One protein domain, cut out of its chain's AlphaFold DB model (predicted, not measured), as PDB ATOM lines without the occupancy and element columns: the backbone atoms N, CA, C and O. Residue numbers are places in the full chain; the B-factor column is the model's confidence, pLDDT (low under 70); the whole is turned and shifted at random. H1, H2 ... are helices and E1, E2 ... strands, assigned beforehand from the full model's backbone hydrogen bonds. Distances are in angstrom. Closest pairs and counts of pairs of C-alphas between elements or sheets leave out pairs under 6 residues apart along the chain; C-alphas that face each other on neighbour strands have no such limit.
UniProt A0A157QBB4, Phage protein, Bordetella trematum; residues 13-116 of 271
ATOM      1  N   TYR A  13     362.740 254.559 312.589       91.25
ATOM      2  CA  TYR A  13     363.607 253.704 313.410       91.25
ATOM      3  C   TYR A  13     363.857 252.307 312.797       91.25
ATOM      4  O   TYR A  13     364.856 251.655 313.104       91.25
ATOM      5  N   ARG A  14     362.945 251.831 311.942       93.31
ATOM      6  CA  ARG A  14     363.021 250.542 311.236       93.31
ATOM      7  C   ARG A  14     363.483 250.683 309.786       93.31
ATOM      8  O   ARG A  14     363.534 249.678 309.082       93.31
ATOM      9  N   ASP A  15     363.813 251.890 309.334       93.50
ATOM     10  CA  ASP A  15     364.329 252.096 307.988       93.50
ATOM     11  C   ASP A  15     365.676 251.355 307.833       93.50
ATOM     12  O   ASP A  15     366.555 251.488 308.698       93.50
ATOM     13  N   PRO A  16     365.874 250.563 306.762       96.00
ATOM     14  CA  PRO A  16     367.129 249.855 306.533       96.00
ATOM     15  C   PRO A  16     368.352 250.777 306.520       96.00
ATOM     16  O   PRO A  16     369.402 250.390 307.027       96.00
ATOM     17  N   ARG A  17     368.226 252.012 306.015       95.75
ATOM     18  CA  ARG A  17     369.317 252.999 306.017       95.75
ATOM     19  C   ARG A  17     369.655 253.455 307.432       95.75
ATOM     20  O   ARG A  17     370.830 253.573 307.757       95.75
ATOM     21  N   VAL A  18     368.657 253.626 308.303       96.44
ATOM     22  CA  VAL A  18     368.874 253.907 309.737       96.44
ATOM     23  C   VAL A  18     369.575 252.746 310.427       96.44
ATOM     24  O   VAL A  18     370.504 252.963 311.202       96.44
ATOM     25  N   CYS A  19     369.187 251.512 310.110       96.62
ATOM     26  CA  CYS A  19     369.871 250.332 310.632       96.62
ATOM     27  C   CYS A  19     371.342 250.281 310.191       96.62
ATOM     28  O   CYS A  19     372.202 250.016 311.024       96.62
ATOM     29  N   VAL A  20     371.627 250.573 308.916       97.69
ATOM     30  CA  VAL A  20     372.995 250.597 308.375       97.69
ATOM     31  C   VAL A  20     373.827 251.716 308.999       97.69
ATOM     32  O   VAL A  20     374.948 251.458 309.419       97.69
ATOM     33  N   MET A  21     373.295 252.936 309.132       97.62
ATOM     34  CA  MET A  21     374.026 254.022 309.803       97.62
ATOM     35  C   MET A  21     374.350 253.684 311.256       97.62
ATOM     36  O   MET A  21     375.473 253.917 311.691       97.62
ATOM     37  N   ALA A  22     373.405 253.094 311.995       97.12
ATOM     38  CA  ALA A  22     373.657 252.665 313.367       97.12
ATOM     39  C   ALA A  22     374.792 251.628 313.440       97.12
ATOM     40  O   ALA A  22     375.623 251.698 314.341       97.12
ATOM     41  N   ASP A  23     374.858 250.701 312.482       95.69
ATOM     42  CA  ASP A  23     375.945 249.722 312.398       95.69
ATOM     43  C   ASP A  23     377.294 250.384 312.060       95.69
ATOM     44  O   ASP A  23     378.311 250.023 312.651       95.69
ATOM     45  N   LEU A  24     377.310 251.382 311.167       96.56
ATOM     46  CA  LEU A  24     378.514 252.156 310.831       96.56
ATOM     47  C   LEU A  24     379.034 252.963 312.029       96.56
ATOM     48  O   LEU A  24     380.235 252.967 312.291       96.56
ATOM     49  N   LEU A  25     378.135 253.599 312.783       96.12
ATOM     50  CA  LEU A  25     378.469 254.363 313.990       96.12
ATOM     51  C   LEU A  25     378.995 253.473 315.124       96.12
ATOM     52  O   LEU A  25     379.780 253.924 315.953       96.12
ATOM     53  N   MET A  26     378.575 252.206 315.165       94.44
ATOM     54  CA  MET A  26     379.052 251.216 316.135       94.44
ATOM     55  C   MET A  26     380.370 250.544 315.743       94.44
ATOM     56  O   MET A  26     380.852 249.705 316.503       94.44
ATOM     57  N   ASN A  27     380.945 250.865 314.583       93.25
ATOM     58  CA  ASN A  27     382.213 250.282 314.165       93.25
ATOM     59  C   ASN A  27     383.318 250.608 315.190       93.25
ATOM     60  O   ASN A  27     383.539 251.776 315.513       93.25
ATOM     61  N   GLU A  28     384.014 249.581 315.682       89.50
ATOM     62  CA  GLU A  28     385.075 249.696 316.695       89.50
ATOM     63  C   GLU A  28     386.270 250.531 316.207       89.50
ATOM     64  O   GLU A  28     386.887 251.247 316.996       89.50
ATOM     65  N   ASP A  29     386.529 250.514 314.897       90.31
ATOM     66  CA  ASP A  29     387.549 251.338 314.236       90.31
ATOM     67  C   ASP A  29     386.988 252.678 313.721       90.31
ATOM     68  O   ASP A  29     387.696 253.496 313.114       90.31
ATOM     69  N   GLY A  30     385.697 252.914 313.957       91.88
ATOM     70  CA  GLY A  30     384.973 254.110 313.559       91.88
ATOM     71  C   GLY A  30     385.372 255.353 314.353       91.88
ATOM     72  O   GLY A  30     386.063 255.309 315.373       91.88
ATOM     73  N   GLU A  31     384.918 256.504 313.869       92.56
ATOM     74  CA  GLU A  31     385.216 257.800 314.476       92.56
ATOM     75  C   GLU A  31     384.627 257.947 315.879       92.56
ATOM     76  O   GLU A  31     385.336 258.358 316.798       92.56
ATOM     77  N   LEU A  32     383.380 257.508 316.076       92.88
ATOM     78  CA  LEU A  32     382.727 257.523 317.382       92.88
ATOM     79  C   LEU A  32     383.477 256.676 318.415       92.88
ATOM     80  O   LEU A  32     383.743 257.137 319.524       92.88
ATOM     81  N   ALA A  33     383.853 255.446 318.055       91.31
ATOM     82  CA  ALA A  33     384.601 254.566 318.944       91.31
ATOM     83  C   ALA A  33     385.974 255.162 319.296       91.31
ATOM     84  O   ALA A  33     386.357 255.179 320.466       91.31
ATOM     85  N   ARG A  34     386.686 255.731 318.312       90.56
ATOM     86  CA  ARG A  34     387.957 256.439 318.533       90.56
ATOM     87  C   ARG A  34     387.789 257.632 319.474       90.56
ATOM     88  O   ARG A  34     388.581 257.763 320.407       90.56
ATOM     89  N   TYR A  35     386.760 258.451 319.266       89.12
ATOM     90  CA  TYR A  35     386.447 259.598 320.117       89.12
ATOM     91  C   TYR A  35     386.197 259.164 321.568       89.12
ATOM     92  O   TYR A  35     386.854 259.658 322.481       89.12
ATOM     93  N   VAL A  36     385.326 258.174 321.793       87.38
ATOM     94  CA  VAL A  36     385.006 257.675 323.144       87.38
ATOM     95  C   VAL A  36     386.230 257.039 323.816       87.38
ATOM     96  O   VAL A  36     386.520 257.339 324.975       87.38
ATOM     97  N   ASN A  37     387.001 256.227 323.088       85.19
ATOM     98  CA  ASN A  37     388.212 255.602 323.620       85.19
ATOM     99  C   ASN A  37     389.255 256.654 324.034       85.19
ATOM    100  O   ASN A  37     389.844 256.551 325.109       85.19
ATOM    101  N   GLN A  38     389.480 257.675 323.203       84.31
ATOM    102  CA  GLN A  38     390.512 258.684 323.447       84.31
ATOM    103  C   GLN A  38     390.089 259.731 324.481       84.31
ATOM    104  O   GLN A  38     390.897 260.114 325.320       84.31
ATOM    105  N   HIS A  39     388.848 260.218 324.411       82.38
ATOM    106  CA  HIS A  39     388.394 261.371 325.198       82.38
ATOM    107  C   HIS A  39     387.656 260.958 326.474       82.38
ATOM    108  O   HIS A  39     387.687 261.689 327.462       82.38
ATOM    109  N   CYS A  40     387.021 259.782 326.488       78.06
ATOM    110  CA  CYS A  40     386.300 259.274 327.657       78.06
ATOM    111  C   CYS A  40     387.032 258.130 328.375       78.06
ATOM    112  O   CYS A  40     386.575 257.714 329.439       78.06
ATOM    113  N   GLN A  41     388.134 257.616 327.808       79.88
ATOM    114  CA  GLN A  41     388.909 256.479 328.330       79.88
ATOM    115  C   GLN A  41     388.046 255.243 328.643       79.88
ATOM    116  O   GLN A  41     388.244 254.551 329.643       79.88
ATOM    117  N   ARG A  42     387.045 254.978 327.796       78.69
ATOM    118  CA  ARG A  42     386.114 253.847 327.918       78.69
ATOM    119  C   ARG A  42     385.894 253.208 326.558       78.69
ATOM    120  O   ARG A  42     385.940 253.902 325.554       78.69
ATOM    121  N   HIS A  43     385.566 251.919 326.549       78.56
ATOM    122  CA  HIS A  43     385.070 251.257 325.348       78.56
ATOM    123  C   HIS A  43     383.612 251.636 325.087       78.56
ATOM    124  O   HIS A  43     382.802 251.705 326.016       78.56
ATOM    125  N   LEU A  44     383.266 251.868 323.820       80.25
ATOM    126  CA  LEU A  44     381.885 252.097 323.411       80.25
ATOM    127  C   LEU A  44     381.080 250.799 323.580       80.25
ATOM    128  O   LEU A  44     381.199 249.874 322.785       80.25
ATOM    129  N   THR A  45     380.231 250.737 324.604       80.75
ATOM    130  CA  THR A  45     379.350 249.589 324.863       80.75
ATOM    131  C   THR A  45     377.890 250.012 324.748       80.75
ATOM    132  O   THR A  45     377.257 250.392 325.735       80.75
ATOM    133  N   VAL A  46     377.347 249.977 323.533       87.75
ATOM    134  CA  VAL A  46     375.956 250.359 323.246       87.75
ATOM    135  C   VAL A  46     375.303 249.256 322.420       87.75
ATOM    136  O   VAL A  46     375.928 248.683 321.534       87.75
ATOM    137  N   THR A  47     374.043 248.921 322.706       91.94
ATOM    138  CA  THR A  47     373.319 247.938 321.888       91.94
ATOM    139  C   THR A  47     372.866 248.564 320.569       91.94
ATOM    140  O   THR A  47     372.569 249.758 320.507       91.94
ATOM    141  N   ARG A  48     372.705 247.744 319.522       90.75
ATOM    142  CA  ARG A  48     372.205 248.205 318.212       90.75
ATOM    143  C   ARG A  48     370.891 248.984 318.308       90.75
ATOM    144  O   ARG A  48     370.717 249.984 317.624       90.75
ATOM    145  N   ASN A  49     369.974 248.561 319.180       93.81
ATOM    146  CA  ASN A  49     368.690 249.243 319.359       93.81
ATOM    147  C   ASN A  49     368.843 250.639 319.976       93.81
ATOM    148  O   ASN A  49     368.146 251.574 319.583       93.81
ATOM    149  N   VAL A  50     369.768 250.801 320.922       95.31
ATOM    150  CA  VAL A  50     370.063 252.120 321.489       95.31
ATOM    151  C   VAL A  50     370.696 253.008 320.419       95.31
ATOM    152  O   VAL A  50     370.214 254.119 320.213       95.31
ATOM    153  N   MET A  51     371.673 252.502 319.657       95.94
ATOM    154  CA  MET A  51     372.310 253.297 318.601       95.94
ATOM    155  C   MET A  51     371.329 253.717 317.502       95.94
ATOM    156  O   MET A  51     371.396 254.841 317.013       95.94
ATOM    157  N   ARG A  52     370.357 252.872 317.144       95.88
ATOM    158  CA  ARG A  52     369.299 253.255 316.192       95.88
ATOM    159  C   ARG A  52     368.456 254.426 316.698       95.88
ATOM    160  O   ARG A  52     368.156 255.324 315.920       95.88
ATOM    161  N   ASN A  53     368.102 254.453 317.985       95.69
ATOM    162  CA  ASN A  53     367.364 255.582 318.563       95.69
ATOM    163  C   ASN A  53     368.212 256.859 318.567       95.69
ATOM    164  O   ASN A  53     367.715 257.919 318.196       95.69
ATOM    165  N   VAL A  54     369.498 256.739 318.917       96.19
ATOM    166  CA  VAL A  54     370.465 257.845 318.839       96.19
ATOM    167  C   VAL A  54     370.564 258.373 317.407       96.19
ATOM    168  O   VAL A  54     370.449 259.575 317.195       96.19
ATOM    169  N   THR A  55     370.664 257.481 316.419       97.12
ATOM    170  CA  THR A  55     370.714 257.835 314.992       97.12
ATOM    171  C   THR A  55     369.460 258.605 314.571       97.12
ATOM    172  O   THR A  55     369.563 259.629 313.906       97.12
ATOM    173  N   VAL A  56     368.265 258.166 314.989       95.75
ATOM    174  CA  VAL A  56     367.013 258.893 314.708       95.75
ATOM    175  C   VAL A  56     367.018 260.290 315.332       95.75
ATOM    176  O   VAL A  56     366.639 261.245 314.658       95.75
ATOM    177  N   GLY A  57     367.471 260.426 316.581       95.31
ATOM    178  CA  GLY A  57     367.611 261.728 317.238       95.31
ATOM    179  C   GLY A  57     368.573 262.658 316.493       95.31
ATOM    180  O   GLY A  57     368.210 263.790 316.177       95.31
ATOM    181  N   ALA A  58     369.748 262.148 316.123       97.00
ATOM    182  CA  ALA A  58     370.752 262.872 315.345       97.00
ATOM    183  C   ALA A  58     370.205 263.359 313.991       97.00
ATOM    184  O   ALA A  58     370.404 264.516 313.618       97.00
ATOM    185  N   LEU A  59     369.452 262.516 313.273       95.25
ATOM    186  CA  LEU A  59     368.822 262.894 312.002       95.25
ATOM    187  C   LEU A  59     367.837 264.047 312.159       95.25
ATOM    188  O   LEU A  59     367.809 264.935 311.311       95.25
ATOM    189  N   VAL A  60     367.037 264.053 313.231       92.44
ATOM    190  CA  VAL A  60     366.082 265.140 313.493       92.44
ATOM    191  C   VAL A  60     366.816 266.466 313.677       92.44
ATOM    192  O   VAL A  60     366.409 267.461 313.074       92.44
ATOM    193  N   SER A  61     367.913 266.480 314.441       94.00
ATOM    194  CA  SER A  61     368.747 267.675 314.626       94.00
ATOM    195  C   SER A  61     369.346 268.154 313.304       94.00
ATOM    196  O   SER A  61     369.185 269.321 312.935       94.00
ATOM    197  N   VAL A  62     369.961 267.243 312.540       95.56
ATOM    198  CA  VAL A  62     370.579 267.564 311.243       95.56
ATOM    199  C   VAL A  62     369.545 268.098 310.259       95.56
ATOM    200  O   VAL A  62     369.742 269.171 309.691       95.56
ATOM    201  N   TRP A  63     368.422 267.404 310.067       93.00
ATOM    202  CA  TRP A  63     367.376 267.844 309.143       93.00
ATOM    203  C   TRP A  63     366.721 269.150 309.590       93.00
ATOM    204  O   TRP A  63     366.436 269.991 308.738       93.00
ATOM    205  N   GLY A  64     366.537 269.355 310.898       90.00
ATOM    206  CA  GLY A  64     366.066 270.611 311.490       90.00
ATOM    207  C   GLY A  64     366.924 271.797 311.082       90.00
ATOM    208  O   GLY A  64     366.440 272.746 310.463       90.00
ATOM    209  N   VAL A  65     368.219 271.711 311.377       92.44
ATOM    210  CA  VAL A  65     369.170 272.785 311.084       92.44
ATOM    211  C   VAL A  65     369.352 272.954 309.578       92.44
ATOM    212  O   VAL A  65     369.228 274.066 309.063       92.44
ATOM    213  N   MET A  66     369.591 271.868 308.843       92.69
ATOM    214  CA  MET A  66     369.890 271.942 307.412       92.69
ATOM    215  C   MET A  66     368.712 272.478 306.612       92.69
ATOM    216  O   MET A  66     368.916 273.302 305.725       92.69
ATOM    217  N   ARG A  67     367.473 272.126 306.966       88.81
ATOM    218  CA  ARG A  67     366.280 272.697 306.328       88.81
ATOM    219  C   ARG A  67     366.201 274.219 306.474       88.81
ATOM    220  O   ARG A  67     365.710 274.886 305.569       88.81
ATOM    221  N   LEU A  68     366.643 274.768 307.606       87.88
ATOM    222  CA  LEU A  68     366.615 276.211 307.866       87.88
ATOM    223  C   LEU A  68     367.771 276.962 307.196       87.88
ATOM    224  O   LEU A  68     367.641 278.153 306.911       87.88
ATOM    225  N   ARG A  69     368.914 276.301 306.995       90.31
ATOM    226  CA  ARG A  69     370.150 276.936 306.504       90.31
ATOM    227  C   ARG A  69     370.409 276.684 305.019       90.31
ATOM    228  O   ARG A  69     371.010 277.534 304.364       90.31
ATOM    229  N   GLY A  70     369.965 275.545 304.502       90.88
ATOM    230  CA  GLY A  70     370.123 275.148 303.110       90.88
ATOM    231  C   GLY A  70     369.122 275.821 302.177       90.88
ATOM    232  O   GLY A  70     368.119 276.407 302.592       90.88
ATOM    233  N   LYS A  71     369.407 275.737 300.879       91.69
ATOM    234  CA  LYS A  71     368.536 276.231 299.810       91.69
ATOM    235  C   LYS A  71     367.884 275.058 299.095       91.69
ATOM    236  O   LYS A  71     368.533 274.051 298.842       91.69
ATOM    237  N   ALA A  72     366.608 275.208 298.756       91.31
ATOM    238  CA  ALA A  72     365.921 274.246 297.910       91.31
ATOM    239  C   ALA A  72     366.332 274.447 296.447       91.31
ATOM    240  O   ALA A  72     366.132 275.533 295.894       91.31
ATOM    241  N   GLU A  73     366.867 273.403 295.824       91.25
ATOM    242  CA  GLU A  73     367.139 273.333 294.389       91.25
ATOM    243  C   GLU A  73     366.385 272.118 293.828       91.25
ATOM    244  O   GLU A  73     366.768 270.969 294.019       91.25
ATOM    245  N   GLY A  74     365.235 272.363 293.191       89.00
ATOM    246  CA  GLY A  74     364.328 271.286 292.787       89.00
ATOM    247  C   GLY A  74     363.764 270.531 293.997       89.00
ATOM    248  O   GLY A  74     363.116 271.129 294.857       89.00
ATOM    249  N   THR A  75     363.987 269.217 294.040       89.81
ATOM    250  CA  THR A  75     363.628 268.342 295.172       89.81
ATOM    251  C   THR A  75     364.718 268.256 296.233       89.81
ATOM    252  O   THR A  75     364.493 267.660 297.288       89.81
ATOM    253  N   ASP A  76     365.884 268.835 295.969       93.25
ATOM    254  CA  ASP A  76     367.081 268.644 296.772       93.25
ATOM    255  C   ASP A  76     367.295 269.838 297.700       93.25
ATOM    256  O   ASP A  76     366.847 270.962 297.442       93.25
ATOM    257  N   LEU A  77     367.984 269.587 298.807       94.12
ATOM    258  CA  LEU A  77     368.446 270.631 299.710       94.12
ATOM    259  C   LEU A  77     369.962 270.766 299.556       94.12
ATOM    260  O   LEU A  77     370.697 269.807 299.775       94.12
ATOM    261  N   VAL A  78     370.420 271.962 299.196       96.31
ATOM    262  CA  VAL A  78     371.830 272.266 298.936       96.31
ATOM    263  C   VAL A  78     372.367 273.212 300.006       96.31
ATOM    264  O   VAL A  78     371.819 274.295 300.243       96.31
ATOM    265  N   CYS A  79     373.471 272.818 300.632       96.00
ATOM    266  CA  CYS A  79     374.188 273.576 301.652       96.00
ATOM    267  C   CYS A  79     375.623 273.832 301.180       96.00
ATOM    268  O   CYS A  79     376.468 272.942 301.222       96.00
ATOM    269  N   ARG A  80     375.906 275.060 300.735       95.00
ATOM    270  CA  ARG A  80     377.234 275.442 300.229       95.00
ATOM    271  C   ARG A  80     378.225 275.704 301.359       95.00
ATOM    272  O   ARG A  80     377.826 276.222 302.400       95.00
ATOM    273  N   ALA A  81     379.504 275.424 301.109       93.12
ATOM    274  CA  ALA A  81     380.607 275.593 302.060       93.12
ATOM    275  C   ALA A  81     380.412 274.820 303.382       93.12
ATOM    276  O   ALA A  81     380.817 275.277 304.449       93.12
ATOM    277  N   VAL A  82     379.772 273.652 303.302       94.94
ATOM    278  CA  VAL A  82     379.551 272.732 304.424       94.94
ATOM    279  C   VAL A  82     380.210 271.396 304.091       94.94
ATOM    280  O   VAL A  82     380.141 270.948 302.950       94.94
ATOM    281  N   THR A  83     380.841 270.768 305.079       96.31
ATOM    282  CA  THR A  83     381.442 269.427 304.995       96.31
ATOM    283  C   THR A  83     380.660 268.441 305.860       96.31
ATOM    284  O   THR A  83     379.883 268.845 306.727       96.31
ATOM    285  N   THR A  84     380.878 267.138 305.668       96.44
ATOM    286  CA  THR A  84     380.246 266.090 306.487       96.44
ATOM    287  C   THR A  84     380.550 266.235 307.979       96.44
ATOM    288  O   THR A  84     379.665 265.977 308.786       96.44
ATOM    289  N   SER A  85     381.720 266.761 308.355       96.44
ATOM    290  CA  SER A  85     382.069 267.047 309.757       96.44
ATOM    291  C   SER A  85     381.129 268.053 310.433       96.44
ATOM    292  O   SER A  85     380.855 267.940 311.620       96.44
ATOM    293  N   VAL A  86     380.559 269.007 309.687       97.25
ATOM    294  CA  VAL A  86     379.568 269.946 310.245       97.25
ATOM    295  C   VAL A  86     378.275 269.217 310.625       97.25
ATOM    296  O   VAL A  86     377.550 269.657 311.515       97.25
ATOM    297  N   LEU A  87     377.961 268.098 309.960       98.00
ATOM    298  CA  LEU A  87     376.816 267.267 310.339       98.00
ATOM    299  C   LEU A  87     377.054 266.578 311.679       98.00
ATOM    300  O   LEU A  87     376.112 266.472 312.460       98.00
ATOM    301  N   ASP A  88     378.293 266.173 311.953       97.69
ATOM    302  CA  ASP A  88     378.687 265.590 313.237       97.69
ATOM    303  C   ASP A  88     378.538 266.611 314.361       97.69
ATOM    304  O   ASP A  88     377.947 266.293 315.391       97.69
ATOM    305  N   ASP A  89     378.986 267.850 314.131       97.12
ATOM    306  CA  ASP A  89     378.850 268.953 315.088       97.12
ATOM    307  C   ASP A  89     377.375 269.261 315.393       97.12
ATOM    308  O   ASP A  89     377.001 269.464 316.544       97.12
ATOM    309  N   ILE A  90     376.510 269.271 314.370       97.44
ATOM    310  CA  ILE A  90     375.065 269.511 314.541       97.44
ATOM    311  C   ILE A  90     374.377 268.347 315.259       97.44
ATOM    312  O   ILE A  90     373.435 268.556 316.026       97.44
ATOM    313  N   ALA A  91     374.796 267.121 314.960       97.06
ATOM    314  CA  ALA A  91     374.264 265.917 315.581       97.06
ATOM    315  C   ALA A  91     374.831 265.665 316.986       97.06
ATOM    316  O   ALA A  91     374.291 264.814 317.693       97.06
ATOM    317  N   GLU A  92     375.916 266.354 317.353       95.56
ATOM    318  CA  GLU A  92     376.775 266.038 318.500       95.56
ATOM    319  C   GLU A  92     377.195 264.553 318.510       95.56
ATOM    320  O   GLU A  92     377.273 263.900 319.554       95.56
ATOM    321  N   LEU A  93     377.439 264.001 317.316       96.19
ATOM    322  CA  LEU A  93     377.677 262.577 317.100       96.19
ATOM    323  C   LEU A  93     378.769 262.371 316.037       96.19
ATOM    324  O   LEU A  93     378.470 262.436 314.843       96.19
ATOM    325  N   PRO A  94     380.022 262.101 316.449       95.81
ATOM    326  CA  PRO A  94     381.125 261.861 315.520       95.81
ATOM    327  C   PRO A  94     380.847 260.717 314.534       95.81
ATOM    328  O   PRO A  94     380.387 259.643 314.933       95.81
ATOM    329  N   GLY A  95     381.161 260.930 313.255       96.50
ATOM    330  CA  GLY A  95     380.944 259.971 312.170       96.50
ATOM    331  C   GLY A  95     379.514 259.931 311.614       96.50
ATOM    332  O   GLY A  95     379.227 259.115 310.733       96.50
ATOM    333  N   MET A  96     378.606 260.790 312.088       98.00
ATOM    334  CA  MET A  96     377.221 260.858 311.615       98.00
ATOM    335  C   MET A  96     377.125 261.274 310.143       98.00
ATOM    336  O   MET A  96     376.414 260.640 309.366       98.00
ATOM    337  N   GLY A  97     377.854 262.305 309.727       97.75
ATOM    338  CA  GLY A  97     377.897 262.798 308.360       97.75
ATOM    339  C   GLY A  97     378.434 261.751 307.391       97.75
ATOM    340  O   GLY A  97     377.823 261.523 306.348       97.75
ATOM    341  N   ALA A  98     379.503 261.045 307.773       97.69
ATOM    342  CA  ALA A  98     380.028 259.920 307.001       97.69
ATOM    343  C   ALA A  98     379.002 258.775 306.892       97.69
ATOM    344  O   ALA A  98     378.828 258.191 305.821       97.69
ATOM    345  N   ALA A  99     378.267 258.476 307.969       98.19
ATOM    346  CA  ALA A  99     377.203 257.476 307.942       98.19
ATOM    347  C   ALA A  99     376.038 257.896 307.020       98.19
ATOM    348  O   ALA A  99     375.544 257.075 306.243       98.19
ATOM    349  N   MET A 100     375.626 259.169 307.055       98.19
ATOM    350  CA  MET A 100     374.593 259.716 306.163       98.19
ATOM    351  C   MET A 100     375.013 259.676 304.690       98.19
ATOM    352  O   MET A 100     374.187 259.378 303.820       98.19
ATOM    353  N   GLU A 101     376.284 259.957 304.409       97.88
ATOM    354  CA  GLU A 101     376.862 259.855 303.070       97.88
ATOM    355  C   GLU A 101     376.877 258.403 302.577       97.88
ATOM    356  O   GLU A 101     376.403 258.114 301.478       97.88
ATOM    357  N   ALA A 102     377.292 257.461 303.428       97.75
ATOM    358  CA  ALA A 102     377.341 256.038 303.095       97.75
ATOM    359  C   ALA A 102     375.974 255.446 302.700       97.75
ATOM    360  O   ALA A 102     375.909 254.532 301.877       97.75
ATOM    361  N   VAL A 103     374.868 255.966 303.249       97.06
ATOM    362  CA  VAL A 103     373.501 255.535 302.887       97.06
ATOM    363  C   VAL A 103     372.846 256.393 301.798       97.06
ATOM    364  O   VAL A 103     371.659 256.217 301.490       97.06
ATOM    365  N   GLY A 104     373.600 257.325 301.209       96.25
ATOM    366  CA  GLY A 104     373.154 258.192 300.121       96.25
ATOM    367  C   GLY A 104     372.069 259.187 300.534       96.25
ATOM    368  O   GLY A 104     371.183 259.497 299.735       96.25
ATOM    369  N   TRP A 105     372.071 259.630 301.793       95.56
ATOM    370  CA  TRP A 105     371.238 260.747 302.260       95.56
ATOM    371  C   TRP A 105     371.950 262.089 302.210       95.56
ATOM    372  O   TRP A 105     371.292 263.127 302.264       95.56
ATOM    373  N   VAL A 106     373.270 262.058 302.079       97.56
ATOM    374  CA  VAL A 106     374.119 263.215 301.829       97.56
ATOM    375  C   VAL A 106     375.060 262.851 300.693       97.56
ATOM    376  O   VAL A 106     375.505 261.712 300.592       97.56
ATOM    377  N   VAL A 107     375.338 263.812 299.825       97.50
ATOM    378  CA  VAL A 107     376.358 263.714 298.786       97.50
ATOM    379  C   VAL A 107     377.293 264.899 298.964       97.50
ATOM    380  O   VAL A 107     376.847 266.050 298.906       97.50
ATOM    381  N   SER A 108     378.573 264.621 299.196       96.81
ATOM    382  CA  SER A 108     379.605 265.655 299.206       96.81
ATOM    383  C   SER A 108     379.948 266.065 297.777       96.81
ATOM    384  O   SER A 108     380.135 265.231 296.894       96.81
ATOM    385  N   THR A 109     380.025 267.368 297.550       95.94
ATOM    386  CA  THR A 109     380.405 267.990 296.278       95.94
ATOM    387  C   THR A 109     381.500 269.018 296.536       95.94
ATOM    388  O   THR A 109     381.687 269.448 297.675       95.94
ATOM    389  N   ASP A 110     382.176 269.481 295.485       93.62
ATOM    390  CA  ASP A 110     383.204 270.525 295.611       93.62
ATOM    391  C   ASP A 110     382.647 271.846 296.182       93.62
ATOM    392  O   ASP A 110     383.379 272.636 296.777       93.62
ATOM    393  N   GLU A 111     381.341 272.092 296.032       93.06
ATOM    394  CA  GLU A 111     380.676 273.310 296.506       93.06
ATOM    395  C   GLU A 111     380.078 273.185 297.920       93.06
ATOM    396  O   GLU A 111     379.719 274.199 298.529       93.06
ATOM    397  N   GLY A 112     379.953 271.969 298.460       95.50
ATOM    398  CA  GLY A 112     379.338 271.692 299.760       95.50
ATOM    399  C   GLY A 112     378.551 270.381 299.783       95.50
ATOM    400  O   GLY A 112     378.913 269.417 299.111       95.50
ATOM    401  N   LEU A 113     377.453 270.339 300.539       97.88
ATOM    402  CA  LEU A 113     376.623 269.143 300.700       97.88
ATOM    403  C   LEU A 113     375.292 269.254 299.961       97.88
ATOM    404  O   LEU A 113     374.612 270.283 300.019       97.88
ATOM    405  N   VAL A 114     374.883 268.147 299.353       97.62
ATOM    406  CA  VAL A 114     373.558 267.968 298.757       97.62
ATOM    407  C   VAL A 114     372.815 266.872 299.510       97.62
ATOM    408  O   VAL A 114     373.329 265.771 299.690       97.62
ATOM    409  N   PHE A 115     371.587 267.159 299.929       96.12
ATOM    410  CA  PHE A 115     370.643 266.179 300.457       96.12
ATOM    411  C   PHE A 115     369.643 265.848 299.340       96.12
ATOM    412  O   PHE A 115     368.709 266.626 299.099       96.12
ATOM    413  N   PRO A 116     369.841 264.735 298.618       94.75
ATOM    414  CA  PRO A 116     369.018 264.399 297.466       94.75
ATOM    415  C   PRO A 116     367.587 264.067 297.891       94.75
ATOM    416  O   PRO A 116     367.367 263.364 298.881       94.75
TER     417      PRO A 116
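Overview. This is residues 13 to 116 of the 271 residues of the protein "Phage protein" of Bordetella trematum (UniProt A0A157QBB4). A small twisted sheet of four strands makes one end of an elongated domain, and helix H2 makes the other. Between them the short helices H4 and H5 fill the middle, while the long helix H3 runs along one side to the sheet and H1 crosses its first half. The 104 printed residues hold five named helices and four named strands, in the order H1 H2 H3 E1 E2 H4 H5 E3 E4; the antiparallel sheet runs E1 E2 E4 E3, and the class is mixed, helices and strands. The whole is compact, with a radius of gyration of the C-alphas of 13.8 A and spans of 43 by 29 by 19 A.

Along the chain. Look first for the sheet: E1 is residues 71 to 73, E2 residues 76 to 80, 12.7 A long, E3 residues 107 to 109, and E4 residues 112 to 115, ending at C-alpha 115 at (370.643, 266.179, 300.457). Find C-alpha 48 at (372.205, 248.205, 318.212); from there H3 runs 31.1 A to residue 69. H1, residues 16 to 25, begins at C-alpha 16 at (367.129, 249.855, 306.533) and is 14.3 A long. H2 is residues 31 to 40, 13.3 A; H4 is residues 84 to 91, 10.9 A; H5 is residues 96 to 102, 9.8 A.

Arrangement. Start at the hairpin E1 and E2, where N 71 and O 78 are 2.9 A apart, within hydrogen-bond range. Between E2 and E4 look at N 79 and O 113, 2.8 A. In the hairpin E3 and E4, N 107 and O 114 are 2.8 A apart. E2, H4, H5 and E3 form a split strand-helix-strand unit, two strands running the same way with E4 between them, and its crossover is right-handed. H5 only grazes the sheet, with residues 97 to 101, and H3 only grazes it with residues 63 to 69. H4 and H5 touch at a steep tilt of 48 degrees, opposite ways, closest at the C-alphas of Thr 84 and Gly 97, 4.5 A. H3, with residues 58 to 65 alone, touches H4, about perpendicular at 76 degrees; the closest C-alphas, of Ala 58 and Ala 91, are 4.7 A apart. H3, with residues 48 to 56 alone, touches H1, about perpendicular at 79 degrees, closest at the C-alphas of Ala 22 and Arg 52, 5.2 A. H1 and H5 touch at the C-alphas of Met 21 and Ala 99, 5.0 A. H1 and H2 only just touch, with 3 pairs of C-alphas within 8 A, and only at the corner. Every O i to N i+4 pair is within hydrogen-bond range in H1, H2, H4 and H5, and 17 of 18 in H3.

Size, cuts and confidence. The two C-alphas farthest apart, of Gln 41 and Gly 74, are 45.7 A apart. The printed part has no cut; no link is long. The mean pLDDT of the printed part is 93.4, and no printed residue is under 70.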